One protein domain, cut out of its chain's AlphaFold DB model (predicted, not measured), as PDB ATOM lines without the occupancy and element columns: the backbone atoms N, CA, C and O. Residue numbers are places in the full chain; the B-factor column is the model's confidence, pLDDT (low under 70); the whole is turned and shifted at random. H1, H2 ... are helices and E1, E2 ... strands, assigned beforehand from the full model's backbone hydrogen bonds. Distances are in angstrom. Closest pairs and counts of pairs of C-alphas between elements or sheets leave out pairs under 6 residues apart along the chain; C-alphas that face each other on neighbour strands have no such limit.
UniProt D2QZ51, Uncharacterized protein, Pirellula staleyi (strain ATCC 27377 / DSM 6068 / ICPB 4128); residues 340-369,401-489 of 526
ATOM      1  N   TYR A 340      32.315 -19.306  -3.054       92.38
ATOM      2  CA  TYR A 340      31.614 -18.106  -3.478       92.38
ATOM      3  C   TYR A 340      31.895 -16.980  -2.484       92.38
ATOM      4  O   TYR A 340      31.597 -17.092  -1.297       92.38
ATOM      5  N   LEU A 341      32.511 -15.903  -2.972       89.75
ATOM      6  CA  LEU A 341      32.767 -14.707  -2.178       89.75
ATOM      7  C   LEU A 341      31.632 -13.720  -2.427       89.75
ATOM      8  O   LEU A 341      31.569 -13.107  -3.492       89.75
ATOM      9  N   VAL A 342      30.744 -13.595  -1.440       87.38
ATOM     10  CA  VAL A 342      29.610 -12.672  -1.505       87.38
ATOM     11  C   VAL A 342      30.131 -11.252  -1.653       87.38
ATOM     12  O   VAL A 342      30.950 -10.777  -0.866       87.38
ATOM     13  N   ARG A 343      29.622 -10.557  -2.665       89.81
ATOM     14  CA  ARG A 343      29.898  -9.143  -2.870       89.81
ATOM     15  C   ARG A 343      28.999  -8.293  -1.977       89.81
ATOM     16  O   ARG A 343      27.771  -8.391  -2.036       89.81
ATOM     17  N   GLU A 344      29.608  -7.426  -1.173       90.94
ATOM     18  CA  GLU A 344      28.873  -6.527  -0.273       90.94
ATOM     19  C   GLU A 344      27.937  -5.585  -1.045       90.94
ATOM     20  O   GLU A 344      26.829  -5.314  -0.589       90.94
ATOM     21  N   ASP A 345      28.337  -5.168  -2.251       93.38
ATOM     22  CA  ASP A 345      27.607  -4.241  -3.121       93.38
ATOM     23  C   ASP A 345      26.548  -4.905  -4.022       93.38
ATOM     24  O   ASP A 345      25.837  -4.209  -4.751       93.38
ATOM     25  N   ALA A 346      26.430  -6.236  -4.002       92.50
ATOM     26  CA  ALA A 346      25.454  -6.945  -4.822       92.50
ATOM     27  C   ALA A 346      24.032  -6.786  -4.264       92.50
ATOM     28  O   ALA A 346      23.782  -7.038  -3.083       92.50
ATOM     29  N   SER A 347      23.095  -6.416  -5.142       94.69
ATOM     30  CA  SER A 347      21.657  -6.457  -4.837       94.69
ATOM     31  C   SER A 347      21.194  -7.887  -4.530       94.69
ATOM     32  O   SER A 347      21.829  -8.845  -4.963       94.69
ATOM     33  N   GLU A 348      20.072  -8.047  -3.823       92.62
ATOM     34  CA  GLU A 348      19.498  -9.365  -3.500       92.62
ATOM     35  C   GLU A 348      19.270 -10.219  -4.754       92.62
ATOM     36  O   GLU A 348      19.760 -11.343  -4.830       92.62
ATOM     37  N   GLN A 349      18.665  -9.634  -5.791       92.88
ATOM     38  CA  GLN A 349      18.487 -10.293  -7.085       92.88
ATOM     39  C   GLN A 349      19.824 -10.710  -7.711       92.88
ATOM     40  O   GLN A 349      19.943 -11.803  -8.256       92.88
ATOM     41  N   GLN A 350      20.845  -9.849  -7.661       95.31
ATOM     42  CA  GLN A 350      22.163 -10.207  -8.184       95.31
ATOM     43  C   GLN A 350      22.758 -11.380  -7.400       95.31
ATOM     44  O   GLN A 350      23.297 -12.288  -8.019       95.31
ATOM     45  N   ARG A 351      22.631 -11.395  -6.068       94.50
ATOM     46  CA  ARG A 351      23.119 -12.500  -5.228       94.50
ATOM     47  C   ARG A 351      22.412 -13.811  -5.548       94.50
ATOM     48  O   ARG A 351      23.081 -14.832  -5.638       94.50
ATOM     49  N   GLU A 352      21.099 -13.776  -5.756       93.62
ATOM     50  CA  GLU A 352      20.311 -14.936  -6.184       93.62
ATOM     51  C   GLU A 352      20.810 -15.477  -7.534       93.62
ATOM     52  O   GLU A 352      21.102 -16.666  -7.657       93.62
ATOM     53  N   ARG A 353      21.042 -14.595  -8.518       95.25
ATOM     54  CA  ARG A 353      21.623 -14.986  -9.816       95.25
ATOM     55  C   ARG A 353      23.034 -15.547  -9.695       95.25
ATOM     56  O   ARG A 353      23.344 -16.545 -10.339       95.25
ATOM     57  N   GLU A 354      23.892 -14.917  -8.896       96.06
ATOM     58  CA  GLU A 354      25.253 -15.400  -8.646       96.06
ATOM     59  C   GLU A 354      25.203 -16.825  -8.069       96.06
ATOM     60  O   GLU A 354      25.866 -17.722  -8.589       96.06
ATOM     61  N   LEU A 355      24.345 -17.064  -7.076       95.00
ATOM     62  CA  LEU A 355      24.116 -18.369  -6.461       95.00
ATOM     63  C   LEU A 355      23.635 -19.427  -7.477       95.00
ATOM     64  O   LEU A 355      24.275 -20.478  -7.603       95.00
ATOM     65  N   GLU A 356      22.578 -19.157  -8.250       96.00
ATOM     66  CA  GLU A 356      22.103 -20.066  -9.311       96.00
ATOM     67  C   GLU A 356      23.244 -20.426 -10.282       96.00
ATOM     68  O   GLU A 356      23.500 -21.603 -10.563       96.00
ATOM     69  N   MET A 357      24.003 -19.421 -10.737       97.62
ATOM     70  CA  MET A 357      25.133 -19.610 -11.647       97.62
ATOM     71  C   MET A 357      26.235 -20.485 -11.040       97.62
ATOM     72  O   MET A 357      26.779 -21.327 -11.757       97.62
ATOM     73  N   VAL A 358      26.562 -20.348  -9.745       96.44
ATOM     74  CA  VAL A 358      27.537 -21.234  -9.074       96.44
ATOM     75  C   VAL A 358      27.123 -22.697  -9.222       96.44
ATOM     76  O   VAL A 358      27.950 -23.540  -9.584       96.44
ATOM     77  N   THR A 359      25.848 -22.997  -8.986       96.31
ATOM     78  CA  THR A 359      25.321 -24.365  -9.058       96.31
ATOM     79  C   THR A 359      25.385 -24.912 -10.479       96.31
ATOM     80  O   THR A 359      25.868 -26.028 -10.688       96.31
ATOM     81  N   ILE A 360      25.002 -24.117 -11.480       97.06
ATOM     82  CA  ILE A 360      25.075 -24.521 -12.890       97.06
ATOM     83  C   ILE A 360      26.530 -24.761 -13.321       97.06
ATOM     84  O   ILE A 360      26.839 -25.785 -13.935       97.06
ATOM     85  N   LEU A 361      27.453 -23.853 -12.981       96.06
ATOM     86  CA  LEU A 361      28.879 -23.994 -13.298       96.06
ATOM     87  C   LEU A 361      29.482 -25.247 -12.644       96.06
ATOM     88  O   LEU A 361      30.295 -25.947 -13.256       96.06
ATOM     89  N   LYS A 362      29.072 -25.553 -11.409       94.94
ATOM     90  CA  LYS A 362      29.475 -26.765 -10.691       94.94
ATOM     91  C   LYS A 362      28.992 -28.028 -11.404       94.94
ATOM     92  O   LYS A 362      29.803 -28.917 -11.671       94.94
ATOM     93  N   LEU A 363      27.715 -28.080 -11.785       95.31
ATOM     94  CA  LEU A 363      27.147 -29.189 -12.557       95.31
ATOM     95  C   LEU A 363      27.875 -29.368 -13.896       95.31
ATOM     96  O   LEU A 363      28.278 -30.481 -14.248       95.31
ATOM     97  N   ALA A 364      28.139 -28.270 -14.609       94.06
ATOM     98  CA  ALA A 364      28.907 -28.285 -15.849       94.06
ATOM     99  C   ALA A 364      30.313 -28.872 -15.641       94.06
ATOM    100  O   ALA A 364      30.735 -29.746 -16.404       94.06
ATOM    101  N   ARG A 365      31.024 -28.479 -14.576       91.88
ATOM    102  CA  ARG A 365      32.333 -29.058 -14.228       91.88
ATOM    103  C   ARG A 365      32.242 -30.560 -13.942       91.88
ATOM    104  O   ARG A 365      33.094 -31.315 -14.417       91.88
ATOM    105  N   GLN A 366      31.212 -31.006 -13.224       89.50
ATOM    106  CA  GLN A 366      30.992 -32.425 -12.925       89.50
ATOM    107  C   GLN A 366      30.754 -33.252 -14.200       89.50
ATOM    108  O   GLN A 366      31.237 -34.376 -14.291       89.50
ATOM    109  N   THR A 367      30.056 -32.703 -15.204       88.00
ATOM    110  CA  THR A 367      29.838 -33.393 -16.497       88.00
ATOM    111  C   THR A 367      31.105 -33.524 -17.342       88.00
ATOM    112  O   THR A 367      31.250 -34.480 -18.098       88.00
ATOM    113  N   ARG A 368      32.023 -32.560 -17.215       83.31
ATOM    114  CA  ARG A 368      33.248 -32.468 -18.021       83.31
ATOM    115  C   ARG A 368      34.409 -33.240 -17.433       83.31
ATOM    116  O   ARG A 368      35.293 -33.664 -18.171       83.31
ATOM    117  N   THR A 369      34.433 -33.378 -16.113       75.00
ATOM    118  CA  THR A 369      35.489 -34.118 -15.435       75.00
ATOM    119  C   THR A 369      35.276 -35.594 -15.765       75.00
ATOM    120  O   THR A 369      34.243 -36.141 -15.377       75.00
ATOM    121  N   THR A 401      26.069 -26.485 -24.682       93.69
ATOM    122  CA  THR A 401      24.917 -25.601 -24.456       93.69
ATOM    123  C   THR A 401      24.178 -26.024 -23.181       93.69
ATOM    124  O   THR A 401      24.399 -27.126 -22.678       93.69
ATOM    125  N   LEU A 402      23.280 -25.186 -22.648       95.06
ATOM    126  CA  LEU A 402      22.488 -25.558 -21.462       95.06
ATOM    127  C   LEU A 402      21.564 -26.750 -21.730       95.06
ATOM    128  O   LEU A 402      21.454 -27.625 -20.878       95.06
ATOM    129  N   ASN A 403      20.989 -26.847 -22.932       95.50
ATOM    130  CA  ASN A 403      20.219 -28.023 -23.344       95.50
ATOM    131  C   ASN A 403      21.086 -29.286 -23.383       95.50
ATOM    132  O   ASN A 403      20.702 -30.307 -22.823       95.50
ATOM    133  N   ALA A 404      22.294 -29.208 -23.951       94.00
ATOM    134  CA  ALA A 404      23.210 -30.347 -23.963       94.00
ATOM    135  C   ALA A 404      23.692 -30.719 -22.545       94.00
ATOM    136  O   ALA A 404      23.923 -31.892 -22.251       94.00
ATOM    137  N   LEU A 405      23.831 -29.734 -21.649       95.00
ATOM    138  CA  LEU A 405      24.118 -29.962 -20.235       95.00
ATOM    139  C   LEU A 405      22.954 -30.678 -19.542       95.00
ATOM    140  O   LEU A 405      23.195 -31.671 -18.861       95.00
ATOM    141  N   TYR A 406      21.717 -30.223 -19.750       96.38
ATOM    142  CA  TYR A 406      20.510 -30.869 -19.236       96.38
ATOM    143  C   TYR A 406      20.406 -32.318 -19.715       96.38
ATOM    144  O   TYR A 406      20.372 -33.222 -18.887       96.38
ATOM    145  N   GLU A 407      20.477 -32.548 -21.028       95.19
ATOM    146  CA  GLU A 407      20.444 -33.889 -21.621       95.19
ATOM    147  C   GLU A 407      21.547 -34.783 -21.050       95.19
ATOM    148  O   GLU A 407      21.296 -35.930 -20.685       95.19
ATOM    149  N   SER A 408      22.766 -34.254 -20.905       93.50
ATOM    150  CA  SER A 408      23.874 -34.988 -20.294       93.50
ATOM    151  C   SER A 408      23.610 -35.322 -18.829       93.50
ATOM    152  O   SER A 408      24.027 -36.382 -18.369       93.50
ATOM    153  N   LEU A 409      22.981 -34.430 -18.063       94.31
ATOM    154  CA  LEU A 409      22.686 -34.622 -16.642       94.31
ATOM    155  C   LEU A 409      21.532 -35.604 -16.413       94.31
ATOM    156  O   LEU A 409      21.579 -36.338 -15.425       94.31
ATOM    157  N   THR A 410      20.549 -35.646 -17.312       95.12
ATOM    158  CA  THR A 410      19.348 -36.491 -17.205       95.12
ATOM    159  C   THR A 410      19.401 -37.753 -18.067       95.12
ATOM    160  O   THR A 410      18.408 -38.471 -18.148       95.12
ATOM    161  N   ALA A 411      20.520 -38.030 -18.742       93.56
ATOM    162  CA  ALA A 411      20.657 -39.209 -19.589       93.56
ATOM    163  C   ALA A 411      20.470 -40.509 -18.785       93.56
ATOM    164  O   ALA A 411      21.102 -40.699 -17.747       93.56
ATOM    165  N   GLU A 412      19.664 -41.444 -19.296       91.25
ATOM    166  CA  GLU A 412      19.360 -42.718 -18.617       91.25
ATOM    167  C   GLU A 412      20.607 -43.577 -18.351       91.25
ATOM    168  O   GLU A 412      20.675 -44.312 -17.369       91.25
ATOM    169  N   ASN A 413      21.620 -43.476 -19.217       89.62
ATOM    170  CA  ASN A 413      22.879 -44.210 -19.087       89.62
ATOM    171  C   ASN A 413      23.884 -43.542 -18.135       89.62
ATOM    172  O   ASN A 413      24.973 -44.077 -17.907       89.62
ATOM    173  N   ARG A 414      23.558 -42.365 -17.591       88.06
ATOM    174  CA  ARG A 414      24.415 -41.670 -16.642       88.06
ATOM    175  C   ARG A 414      24.194 -42.229 -15.243       88.06
ATOM    176  O   ARG A 414      23.074 -42.347 -14.762       88.06
ATOM    177  N   ALA A 415      25.295 -42.502 -14.547       90.62
ATOM    178  CA  ALA A 415      25.228 -42.841 -13.133       90.62
ATOM    179  C   ALA A 415      24.573 -41.698 -12.343       90.62
ATOM    180  O   ALA A 415      24.992 -40.537 -12.477       90.62
ATOM    181  N   ARG A 416      23.596 -42.060 -11.501       93.88
ATOM    182  CA  ARG A 416      22.876 -41.151 -10.605       93.88
ATOM    183  C   ARG A 416      23.843 -40.210  -9.884       93.88
ATOM    184  O   ARG A 416      24.977 -40.570  -9.539       93.88
ATOM    185  N   TRP A 417      23.419 -38.966  -9.743       94.75
ATOM    186  CA  TRP A 417      24.211 -37.920  -9.111       94.75
ATOM    187  C   TRP A 417      23.314 -37.060  -8.229       94.75
ATOM    188  O   TRP A 417      22.101 -36.986  -8.435       94.75
ATOM    189  N   ALA A 418      23.928 -36.465  -7.222       96.44
ATOM    190  CA  ALA A 418      23.324 -35.499  -6.328       96.44
ATOM    191  C   ALA A 418      24.324 -34.356  -6.132       96.44
ATOM    192  O   ALA A 418      25.526 -34.553  -6.331       96.44
ATOM    193  N   THR A 419      23.827 -33.168  -5.813       95.81
ATOM    194  CA  THR A 419      24.640 -31.994  -5.490       95.81
ATOM    195  C   THR A 419      23.863 -31.094  -4.533       95.81
ATOM    196  O   THR A 419      22.630 -31.116  -4.530       95.81
ATOM    197  N   VAL A 420      24.562 -30.287  -3.741       94.00
ATOM    198  CA  VAL A 420      23.914 -29.276  -2.892       94.00
ATOM    199  C   VAL A 420      23.730 -28.001  -3.707       94.00
ATOM    200  O   VAL A 420      24.696 -27.437  -4.207       94.00
ATOM    201  N   GLY A 421      22.501 -27.564  -3.910       90.62
ATOM    202  CA  GLY A 421      22.171 -26.388  -4.697       90.62
ATOM    203  C   GLY A 421      22.574 -25.075  -4.033       90.62
ATOM    204  O   GLY A 421      23.269 -25.037  -3.015       90.62
ATOM    205  N   ALA A 422      22.171 -23.975  -4.654       81.81
ATOM    206  CA  ALA A 422      22.714 -22.663  -4.325       81.81
ATOM    207  C   ALA A 422      22.220 -22.142  -2.978       81.81
ATOM    208  O   ALA A 422      22.928 -21.425  -2.271       81.81
ATOM    209  N   HIS A 423      21.006 -22.539  -2.631       82.50
ATOM    210  CA  HIS A 423      20.395 -22.218  -1.367       82.50
ATOM    211  C   HIS A 423      20.577 -23.354  -0.378       82.50
ATOM    212  O   HIS A 423      19.946 -23.268   0.652       82.50
ATOM    213  N   GLY A 424      21.385 -24.389  -0.637       84.81
ATOM    214  CA  GLY A 424      21.547 -25.560   0.237       84.81
ATOM    215  C   GLY A 424      20.552 -26.698  -0.022       84.81
ATOM    216  O   GLY A 424      20.516 -27.675   0.712       84.81
ATOM    217  N   GLU A 425      19.716 -26.596  -1.053       89.44
ATOM    218  CA  GLU A 425      18.735 -27.618  -1.404       89.44
ATOM    219  C   GLU A 425      19.393 -28.856  -2.019       89.44
ATOM    220  O   GLU A 425      20.326 -28.754  -2.808       89.44
ATOM    221  N   LEU A 426      18.894 -30.050  -1.709       93.62
ATOM    222  CA  LEU A 426      19.407 -31.271  -2.320       93.62
ATOM    223  C   LEU A 426      18.882 -31.413  -3.757       93.62
ATOM    224  O   LEU A 426      17.705 -31.701  -3.983       93.62
ATOM    225  N   LEU A 427      19.764 -31.245  -4.743       95.00
ATOM    226  CA  LEU A 427      19.450 -31.432  -6.158       95.00
ATOM    227  C   LEU A 427      19.864 -32.830  -6.605       95.00
ATOM    228  O   LEU A 427      21.038 -33.199  -6.552       95.00
ATOM    229  N   LEU A 428      18.892 -33.600  -7.085       95.56
ATOM    230  CA  LEU A 428      19.077 -34.978  -7.529       95.56
ATOM    231  C   LEU A 428      18.923 -35.088  -9.043       95.56
ATOM    232  O   LEU A 428      18.130 -34.371  -9.652       95.56
ATOM    233  N   SER A 429      19.599 -36.065  -9.644       94.75
ATOM    234  CA  SER A 429      19.467 -36.370 -11.076       94.75
ATOM    235  C   SER A 429      18.040 -36.725 -11.513       94.75
ATOM    236  O   SER A 429      17.728 -36.664 -12.697       94.75
ATOM    237  N   THR A 430      17.178 -37.113 -10.572       94.12
ATOM    238  CA  THR A 430      15.758 -37.425 -10.789       94.12
ATOM    239  C   THR A 430      14.846 -36.197 -10.740       94.12
ATOM    240  O   THR A 430      13.717 -36.272 -11.219       94.12
ATOM    241  N   ASN A 431      15.318 -35.058 -10.221       94.00
ATOM    242  CA  ASN A 431      14.528 -33.832 -10.071       94.00
ATOM    243  C   ASN A 431      14.568 -33.008 -11.367       94.00
ATOM    244  O   ASN A 431      15.059 -31.879 -11.395       94.00
ATOM    245  N   THR A 432      14.072 -33.586 -12.462       94.50
ATOM    246  CA  THR A 432      14.193 -33.014 -13.815       94.50
ATOM    247  C   THR A 432      13.531 -31.645 -13.954       94.50
ATOM    248  O   THR A 432      14.099 -30.769 -14.598       94.50
ATOM    249  N   ALA A 433      12.381 -31.424 -13.308       93.75
ATOM    250  CA  ALA A 433      11.692 -30.133 -13.316       93.75
ATOM    251  C   ALA A 433      12.511 -29.034 -12.620       93.75
ATOM    252  O   ALA A 433      12.758 -27.991 -13.219       93.75
ATOM    253  N   ALA A 434      13.004 -29.296 -11.402       92.56
ATOM    254  CA  ALA A 434      13.845 -28.351 -10.663       92.56
ATOM    255  C   ALA A 434      15.167 -28.071 -11.392       92.56
ATOM    256  O   ALA A 434      15.637 -26.940 -11.425       92.56
ATOM    257  N   LEU A 435      15.754 -29.091 -12.027       95.00
ATOM    258  CA  LEU A 435      16.962 -28.922 -12.829       95.00
ATOM    259  C   LEU A 435      16.710 -28.072 -14.082       95.00
ATOM    260  O   LEU A 435      17.539 -27.235 -14.431       95.00
ATOM    261  N   ARG A 436      15.587 -28.292 -14.772       95.56
ATOM    262  CA  ARG A 436      15.208 -27.518 -15.958       95.56
ATOM    263  C   ARG A 436      14.962 -26.054 -15.607       95.56
ATOM    264  O   ARG A 436      15.467 -25.185 -16.317       95.56
ATOM    265  N   ASP A 437      14.245 -25.817 -14.509       95.50
ATOM    266  CA  ASP A 437      14.024 -24.484 -13.956       95.50
ATOM    267  C   ASP A 437      15.363 -23.827 -13.616       95.50
ATOM    268  O   ASP A 437      15.687 -22.815 -14.224       95.50
ATOM    269  N   LEU A 438      16.212 -24.459 -12.791       96.00
ATOM    270  CA  LEU A 438      17.548 -23.960 -12.433       96.00
ATOM    271  C   LEU A 438      18.382 -23.563 -13.658       96.00
ATOM    272  O   LEU A 438      19.011 -22.510 -13.655       96.00
ATOM    273  N   LEU A 439      18.389 -24.383 -14.713       96.31
ATOM    274  CA  LEU A 439      19.143 -24.095 -15.936       96.31
ATOM    275  C   LEU A 439      18.547 -22.952 -16.768       96.31
ATOM    276  O   LEU A 439      19.210 -22.492 -17.695       96.31
ATOM    277  N   GLY A 440      17.330 -22.496 -16.465       95.50
ATOM    278  CA  GLY A 440      16.682 -21.383 -17.155       95.50
ATOM    279  C   GLY A 440      16.481 -21.654 -18.642       95.50
ATOM    280  O   GLY A 440      16.700 -20.775 -19.473       95.50
ATOM    281  N   ILE A 441      16.178 -22.911 -18.986       94.25
ATOM    282  CA  ILE A 441      16.060 -23.356 -20.381       94.25
ATOM    283  C   ILE A 441      14.805 -22.779 -21.033       94.25
ATOM    284  O   ILE A 441      14.846 -22.405 -22.201       94.25
ATOM    285  N   ASP A 442      13.699 -22.716 -20.292       93.50
ATOM    286  CA  ASP A 442      12.401 -22.306 -20.836       93.50
ATOM    287  C   ASP A 442      12.281 -20.787 -21.016       93.50
ATOM    288  O   ASP A 442      11.517 -20.323 -21.862       93.50
ATOM    289  N   ASP A 443      13.042 -20.013 -20.247       94.38
ATOM    290  CA  ASP A 443      13.018 -18.550 -20.234       94.38
ATOM    291  C   ASP A 443      14.343 -17.906 -20.671       94.38
ATOM    292  O   ASP A 443      14.496 -16.687 -20.588       94.38
ATOM    293  N   GLU A 444      15.286 -18.720 -21.161       94.00
ATOM    294  CA  GLU A 444      16.605 -18.303 -21.653       94.00
ATOM    295  C   GLU A 444      17.357 -17.399 -20.651       94.00
ATOM    296  O   GLU A 444      18.068 -16.465 -21.037       94.00
ATOM    297  N   ARG A 445      17.213 -17.667 -19.338       95.31
ATOM    298  CA  ARG A 445      17.821 -16.846 -18.265       95.31
ATOM    299  C   ARG A 445      19.338 -16.774 -18.343       95.31
ATOM    300  O   ARG A 445      19.926 -15.782 -17.901       95.31
ATOM    301  N   PHE A 446      19.965 -17.818 -18.874       97.12
ATOM    302  CA  PHE A 446      21.410 -17.949 -18.944       97.12
ATOM    303  C   PHE A 446      21.871 -18.209 -20.377       97.12
ATOM    304  O   PHE A 446      21.304 -19.013 -21.113       97.12
ATOM    305  N   GLU A 447      22.967 -17.563 -20.749       95.69
ATOM    306  CA  GLU A 447      23.686 -17.785 -21.995       95.69
ATOM    307  C   GLU A 447      25.062 -18.376 -21.680       95.69
ATOM    308  O   GLU A 447      25.780 -17.907 -20.796       95.69
ATOM    309  N   VAL A 448      25.450 -19.418 -22.413       94.81
ATOM    310  CA  VAL A 448      26.787 -20.008 -22.298       94.81
ATOM    311  C   VAL A 448      27.742 -19.253 -23.201       94.81
ATOM    312  O   VAL A 448      27.563 -19.217 -24.417       94.81
ATOM    313  N   VAL A 449      28.815 -18.729 -22.616       93.75
ATOM    314  CA  VAL A 449      29.879 -18.036 -23.342       93.75
ATOM    315  C   VAL A 449      31.184 -18.804 -23.173       93.75
ATOM    316  O   VAL A 449      31.511 -19.291 -22.089       93.75
ATOM    317  N   SER A 450      31.957 -18.905 -24.255       86.19
ATOM    318  CA  SER A 450      33.347 -19.347 -24.175       86.19
ATOM    319  C   SER A 450      34.299 -18.200 -24.423       86.19
ATOM    320  O   SER A 450      34.333 -17.599 -25.501       86.19
ATOM    321  N   GLU A 451      35.082 -17.937 -23.393       86.62
ATOM    322  CA  GLU A 451      36.194 -17.003 -23.375       86.62
ATOM    323  C   GLU A 451      37.373 -17.760 -22.758       86.62
ATOM    324  O   GLU A 451      37.206 -18.437 -21.741       86.62
ATOM    325  N   ASP A 452      38.539 -17.696 -23.403       84.06
ATOM    326  CA  ASP A 452      39.792 -18.307 -22.927       84.06
ATOM    327  C   ASP A 452      39.728 -19.833 -22.727       84.06
ATOM    328  O   ASP A 452      40.419 -20.404 -21.887       84.06
ATOM    329  N   GLY A 453      38.850 -20.516 -23.471       81.50
ATOM    330  CA  GLY A 453      38.615 -21.958 -23.323       81.50
ATOM    331  C   GLY A 453      37.856 -22.347 -22.045       81.50
ATOM    332  O   GLY A 453      37.549 -23.525 -21.854       81.50
ATOM    333  N   ALA A 454      37.495 -21.380 -21.198       85.06
ATOM    334  CA  ALA A 454      36.661 -21.599 -20.027       85.06
ATOM    335  C   ALA A 454      35.171 -21.589 -20.403       85.06
ATOM    336  O   ALA A 454      34.744 -20.951 -21.369       85.06
ATOM    337  N   TRP A 455      34.369 -22.315 -19.622       90.81
ATOM    338  CA  TRP A 455      32.911 -22.273 -19.711       90.81
ATOM    339  C   TRP A 455      32.401 -21.219 -18.739       90.81
ATOM    340  O   TRP A 455      32.594 -21.355 -17.529       90.81
ATOM    341  N   LYS A 456      31.803 -20.160 -19.281       95.38
ATOM    342  CA  LYS A 456      31.273 -19.037 -18.515       95.38
ATOM    343  C   LYS A 456      29.764 -18.942 -18.746       95.38
ATOM    344  O   LYS A 456      29.271 -19.298 -19.817       95.38
ATOM    345  N   LEU A 457      29.046 -18.460 -17.743       96.81
ATOM    346  CA  LEU A 457      27.620 -18.163 -17.825       96.81
ATOM    347  C   LEU A 457      27.420 -16.659 -17.864       96.81
ATOM    348  O   LEU A 457      28.067 -15.939 -17.111       96.81
ATOM    349  N   LEU A 458      26.508 -16.196 -18.703       96.94
ATOM    350  CA  LEU A 458      26.114 -14.803 -18.819       96.94
ATOM    351  C   LEU A 458      24.614 -14.697 -18.543       96.94
ATOM    352  O   LEU A 458      23.832 -15.460 -19.098       96.94
ATOM    353  N   THR A 459      24.199 -13.745 -17.716       97.44
ATOM    354  CA  THR A 459      22.780 -13.415 -17.520       97.44
ATOM    355  C   THR A 459      22.575 -11.907 -17.538       97.44
ATOM    356  O   THR A 459      23.495 -11.139 -17.247       97.44
ATOM    357  N   ARG A 460      21.375 -11.465 -17.922       96.62
ATOM    358  CA  ARG A 460      20.992 -10.051 -17.937       96.62
ATOM    359  C   ARG A 460      20.213  -9.723 -16.665       96.62
ATOM    360  O   ARG A 460      19.226 -10.383 -16.356       96.62
ATOM    361  N   LEU A 461      20.636  -8.682 -15.960       95.88
ATOM    362  CA  LEU A 461      19.965  -8.169 -14.768       95.88
ATOM    363  C   LEU A 461      18.835  -7.195 -15.145       95.88
ATOM    364  O   LEU A 461      18.808  -6.651 -16.254       95.88
ATOM    365  N   ASP A 462      17.919  -6.936 -14.207       93.88
ATOM    366  CA  ASP A 462      16.770  -6.038 -14.426       93.88
ATOM    367  C   ASP A 462      17.187  -4.592 -14.748       93.88
ATOM    368  O   ASP A 462      16.479  -3.879 -15.460       93.88
ATOM    369  N   ASP A 463      18.356  -4.158 -14.273       93.38
ATOM    370  CA  ASP A 463      18.922  -2.834 -14.558       93.38
ATOM    371  C   ASP A 463      19.596  -2.726 -15.942       93.38
ATOM    372  O   ASP A 463      20.125  -1.673 -16.307       93.38
ATOM    373  N   GLY A 464      19.574  -3.806 -16.727       93.94
ATOM    374  CA  GLY A 464      20.143  -3.880 -18.068       93.94
ATOM    375  C   GLY A 464      21.630  -4.231 -18.125       93.94
ATOM    376  O   GLY A 464      22.132  -4.433 -19.232       93.94
ATOM    377  N   ARG A 465      22.329  -4.341 -16.988       95.62
ATOM    378  CA  ARG A 465      23.706  -4.854 -16.945       95.62
ATOM    379  C   ARG A 465      23.729  -6.364 -17.164       95.62
ATOM    380  O   ARG A 465      22.722  -7.056 -17.021       95.62
ATOM    381  N   TYR A 466      24.908  -6.873 -17.486       96.38
ATOM    382  CA  TYR A 466      25.164  -8.298 -17.619       96.38
ATOM    383  C   TYR A 466      26.046  -8.787 -16.479       96.38
ATOM    384  O   TYR A 466      27.005  -8.117 -16.097       96.38
ATOM    385  N   LEU A 467      25.729  -9.964 -15.960       96.88
ATOM    386  CA  LEU A 467      26.509 -10.675 -14.964       96.88
ATOM    387  C   LEU A 467      27.164 -11.877 -15.644       96.88
ATOM    388  O   LEU A 467      26.469 -12.752 -16.160       96.88
ATOM    389  N   LEU A 468      28.494 -11.900 -15.667       96.94
ATOM    390  CA  LEU A 468      29.285 -13.017 -16.171       96.94
ATOM    391  C   LEU A 468      29.861 -13.799 -14.988       96.94
ATOM    392  O   LEU A 468      30.572 -13.226 -14.168       96.94
ATOM    393  N   GLY A 469      29.592 -15.099 -14.920       96.94
ATOM    394  CA  GLY A 469      30.070 -15.998 -13.873       96.94
ATOM    395  C   GLY A 469      30.931 -17.126 -14.430       96.94
ATOM    396  O   GLY A 469      30.646 -17.665 -15.501       96.94
ATOM    397  N   TYR A 470      31.984 -17.500 -13.707       96.56
ATOM    398  CA  TYR A 470      32.859 -18.619 -14.063       96.56
ATOM    399  C   TYR A 470      33.554 -19.221 -12.834       96.56
ATOM    400  O   TYR A 470      33.656 -18.589 -11.782       96.56
ATOM    401  N   LEU A 471      34.038 -20.460 -12.969       95.88
ATOM    402  CA  LEU A 471      34.862 -21.118 -11.951       95.88
ATOM    403  C   LEU A 471      36.339 -20.963 -12.310       95.88
ATOM    404  O   LEU A 471      36.778 -21.447 -13.351       95.88
ATOM    405  N   ALA A 472      37.094 -20.301 -11.440       95.19
ATOM    406  CA  ALA A 472      38.541 -20.188 -11.527       95.19
ATOM    407  C   ALA A 472      39.224 -21.259 -10.668       95.19
ATOM    408  O   ALA A 472      38.715 -21.655  -9.613       95.19
ATOM    409  N   ASP A 473      40.407 -21.697 -11.091       93.94
ATOM    410  CA  ASP A 473      41.222 -22.611 -10.300       93.94
ATOM    411  C   ASP A 473      41.654 -21.958  -8.985       93.94
ATOM    412  O   ASP A 473      42.067 -20.796  -8.938       93.94
ATOM    413  N   ASN A 474      41.588 -22.734  -7.906       94.88
ATOM    414  CA  ASN A 474      42.064 -22.325  -6.597       94.88
ATOM    415  C   ASN A 474      43.380 -23.042  -6.290       94.88
ATOM    416  O   ASN A 474      43.398 -24.250  -6.062       94.88
ATOM    417  N   ARG A 475      44.490 -22.298  -6.292       94.88
ATOM    418  CA  ARG A 475      45.824 -22.862  -6.028       94.88
ATOM    419  C   ARG A 475      46.002 -23.312  -4.580       94.88
ATOM    420  O   ARG A 475      46.757 -24.246  -4.341       94.88
ATOM    421  N   GLU A 476      45.327 -22.657  -3.640       94.50
ATOM    422  CA  GLU A 476      45.427 -22.961  -2.208       94.50
ATOM    423  C   GLU A 476      44.595 -24.192  -1.844       94.50
ATOM    424  O   GLU A 476      45.027 -25.023  -1.052       94.50
ATOM    425  N   ASN A 477      43.426 -24.342  -2.472       92.62
ATOM    426  CA  ASN A 477      42.562 -25.505  -2.300       92.62
ATOM    427  C   ASN A 477      42.031 -25.999  -3.659       92.62
ATOM    428  O   ASN A 477      40.928 -25.625  -4.064       92.62
ATOM    429  N   PRO A 478      42.779 -26.870  -4.366       90.62
ATOM    430  CA  PRO A 478      42.383 -27.380  -5.684       90.62
ATOM    431  C   PRO A 478      41.031 -28.108  -5.708       90.62
ATOM    432  O   PRO A 478      40.389 -28.196  -6.760       90.62
ATOM    433  N   ALA A 479      40.575 -28.618  -4.558       88.25
ATOM    434  CA  ALA A 479      39.270 -29.259  -4.429       88.25
ATOM    435  C   ALA A 479      38.109 -28.249  -4.445       88.25
ATOM    436  O   ALA A 479      36.983 -28.630  -4.764       88.25
ATOM    437  N   ARG A 480      38.368 -26.968  -4.150       92.31
ATOM    438  CA  ARG A 480      37.356 -25.910  -4.023       92.31
ATOM    439  C   ARG A 480      37.650 -24.742  -4.972       92.31
ATOM    440  O   ARG A 480      38.354 -23.807  -4.587       92.31
ATOM    441  N   PRO A 481      37.131 -24.771  -6.215       94.94
ATOM    442  CA  PRO A 481      37.361 -23.701  -7.188       94.94
ATOM    443  C   PRO A 481      36.757 -22.380  -6.697       94.94
ATOM    444  O   PRO A 481      35.806 -22.385  -5.918       94.94
ATOM    445  N   LEU A 482      37.260 -21.250  -7.184       96.19
ATOM    446  CA  LEU A 482      36.712 -19.936  -6.849       96.19
ATOM    447  C   LEU A 482      35.604 -19.575  -7.840       96.19
ATOM    448  O   LEU A 482      35.867 -19.468  -9.038       96.19
ATOM    449  N   ALA A 483      34.388 -19.346  -7.357       96.38
ATOM    450  CA  ALA A 483      33.340 -18.735  -8.162       96.38
ATOM    451  C   ALA A 483      33.610 -17.230  -8.290       96.38
ATOM    452  O   ALA A 483      33.730 -16.516  -7.290       96.38
ATOM    453  N   ARG A 484      33.759 -16.752  -9.526       96.69
ATOM    454  CA  ARG A 484      34.055 -15.353  -9.849       96.69
ATOM    455  C   ARG A 484      32.930 -14.767 -10.689       96.69
ATOM    456  O   ARG A 484      32.407 -15.445 -11.571       96.69
ATOM    457  N   PHE A 485      32.613 -13.505 -10.412       96.62
ATOM    458  CA  PHE A 485      31.528 -12.770 -11.047       96.62
ATOM    459  C   PHE A 485      31.992 -11.388 -11.502       96.62
ATOM    460  O   PHE A 485      32.605 -10.644 -10.737       96.62
ATOM    461  N   GLU A 486      31.673 -11.042 -12.745       95.62
ATOM    462  CA  GLU A 486      31.994  -9.762 -13.374       95.62
ATOM    463  C   GLU A 486      30.711  -9.078 -13.849       95.62
ATOM    464  O   GLU A 486      29.891  -9.680 -14.540       95.62
ATOM    465  N   LEU A 487      30.549  -7.793 -13.519       95.50
ATOM    466  CA  LEU A 487      29.467  -6.972 -14.065       95.50
ATOM    467  C   LEU A 487      29.942  -6.254 -15.327       95.50
ATOM    468  O   LEU A 487      30.932  -5.522 -15.300       95.50
ATOM    469  N   ARG A 488      29.195  -6.406 -16.418       94.75
ATOM    470  CA  ARG A 488      29.458  -5.767 -17.711       94.75
ATOM    471  C   ARG A 488      28.307  -4.837 -18.090       94.75
ATOM    472  O   ARG A 488      27.140  -5.124 -17.837       94.75
ATOM    473  N   LYS A 489      28.639  -3.687 -18.686       92.12
ATOM    474  CA  LYS A 489      27.643  -2.719 -19.187       92.12
ATOM    475  C   LYS A 489      27.087  -3.113 -20.551       92.12
ATOM    476  O   LYS A 489      25.944  -2.802 -20.857       92.12
TER     477      LYS A 489
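What this domain is: This is residues 340 to 369 and 401 to 489 of the 526 residues of an uncharacterized protein of Pirellula staleyi (strain ATCC 27377 / DSM 6068 / ICPB 4128) (UniProt D2QZ51). A strongly twisted four-stranded antiparallel sheet, E3 - E4 - E5 - E6, has the long helix H1 packed slantwise over one face. Beyond the sheet, H2 packs on residues 364 to 367 of H1, H3 lies next to H2, and the small hairpin E1 and E2 has its strand E1 near residues 359 to 366 of H1. The printed part has 119 residues, mixed in class, with H1 H2 E1 E2 H3 E3 E4 E5 E6 along the chain. It is compact, with a radius of gyration of the C-alphas of 14.1 A and spans of 42 by 37 by 29 A.

Where its parts are: Find C-alpha 447 at (23.686, -17.785, -21.995), where E3, residues 447 to 451, begins. E4 is residues 454 to 460, 19.6 A long; E5 is 466 to 472, 18.9 A; E6 is 482 to 488, 19.3 A, ending at (29.458, -5.767, -17.711). H1, residues 348 to 368, runs 30.6 A from (19.498, -9.365, -3.500). Look next for H2 at 402 to 410, 12.1 A, E1 at 418 to 420, E2 at 426 to 428 and H3 at 432 to 438.

How they stand to each other: The sheet is a meander, each strand the antiparallel neighbour of the one before: look for N 449 and O 456 at 2.9 A, N 457 and O 469 at 2.9 A, and N 470 and O 484 at 3.0 A. H1 is on it at a height of 7.8 A, over E4, E5 and E6; the closest C-alphas of H1 and E5 are Met 357 and Gly 469, 6.5 A apart. With residues 364 to 367 alone H1 touches H2, C-alphas 364 and 405 being closest at 6.7 A. H2 and H3 only just touch, with 3 pairs of C-alphas within 8 A, closest 406 and 436 at 7.1 A. E1 and E2 have N 419 and O 427 at 2.9 A; H1 and E1 are near each other, with 7 pairs of C-alphas within 10 A. In H1, H2 and H3 every O i to N i+4 pair is within hydrogen-bond range.

The domain as a whole: The farthest C-alphas, Asp 345 and Asn 413, are 43.3 A apart. Residues 370 to 400 are not printed, and C-alphas 369 and 401 are 16.3 A apart across this cut. Of the links printed whole, none is long. No printed residue has pLDDT under 70.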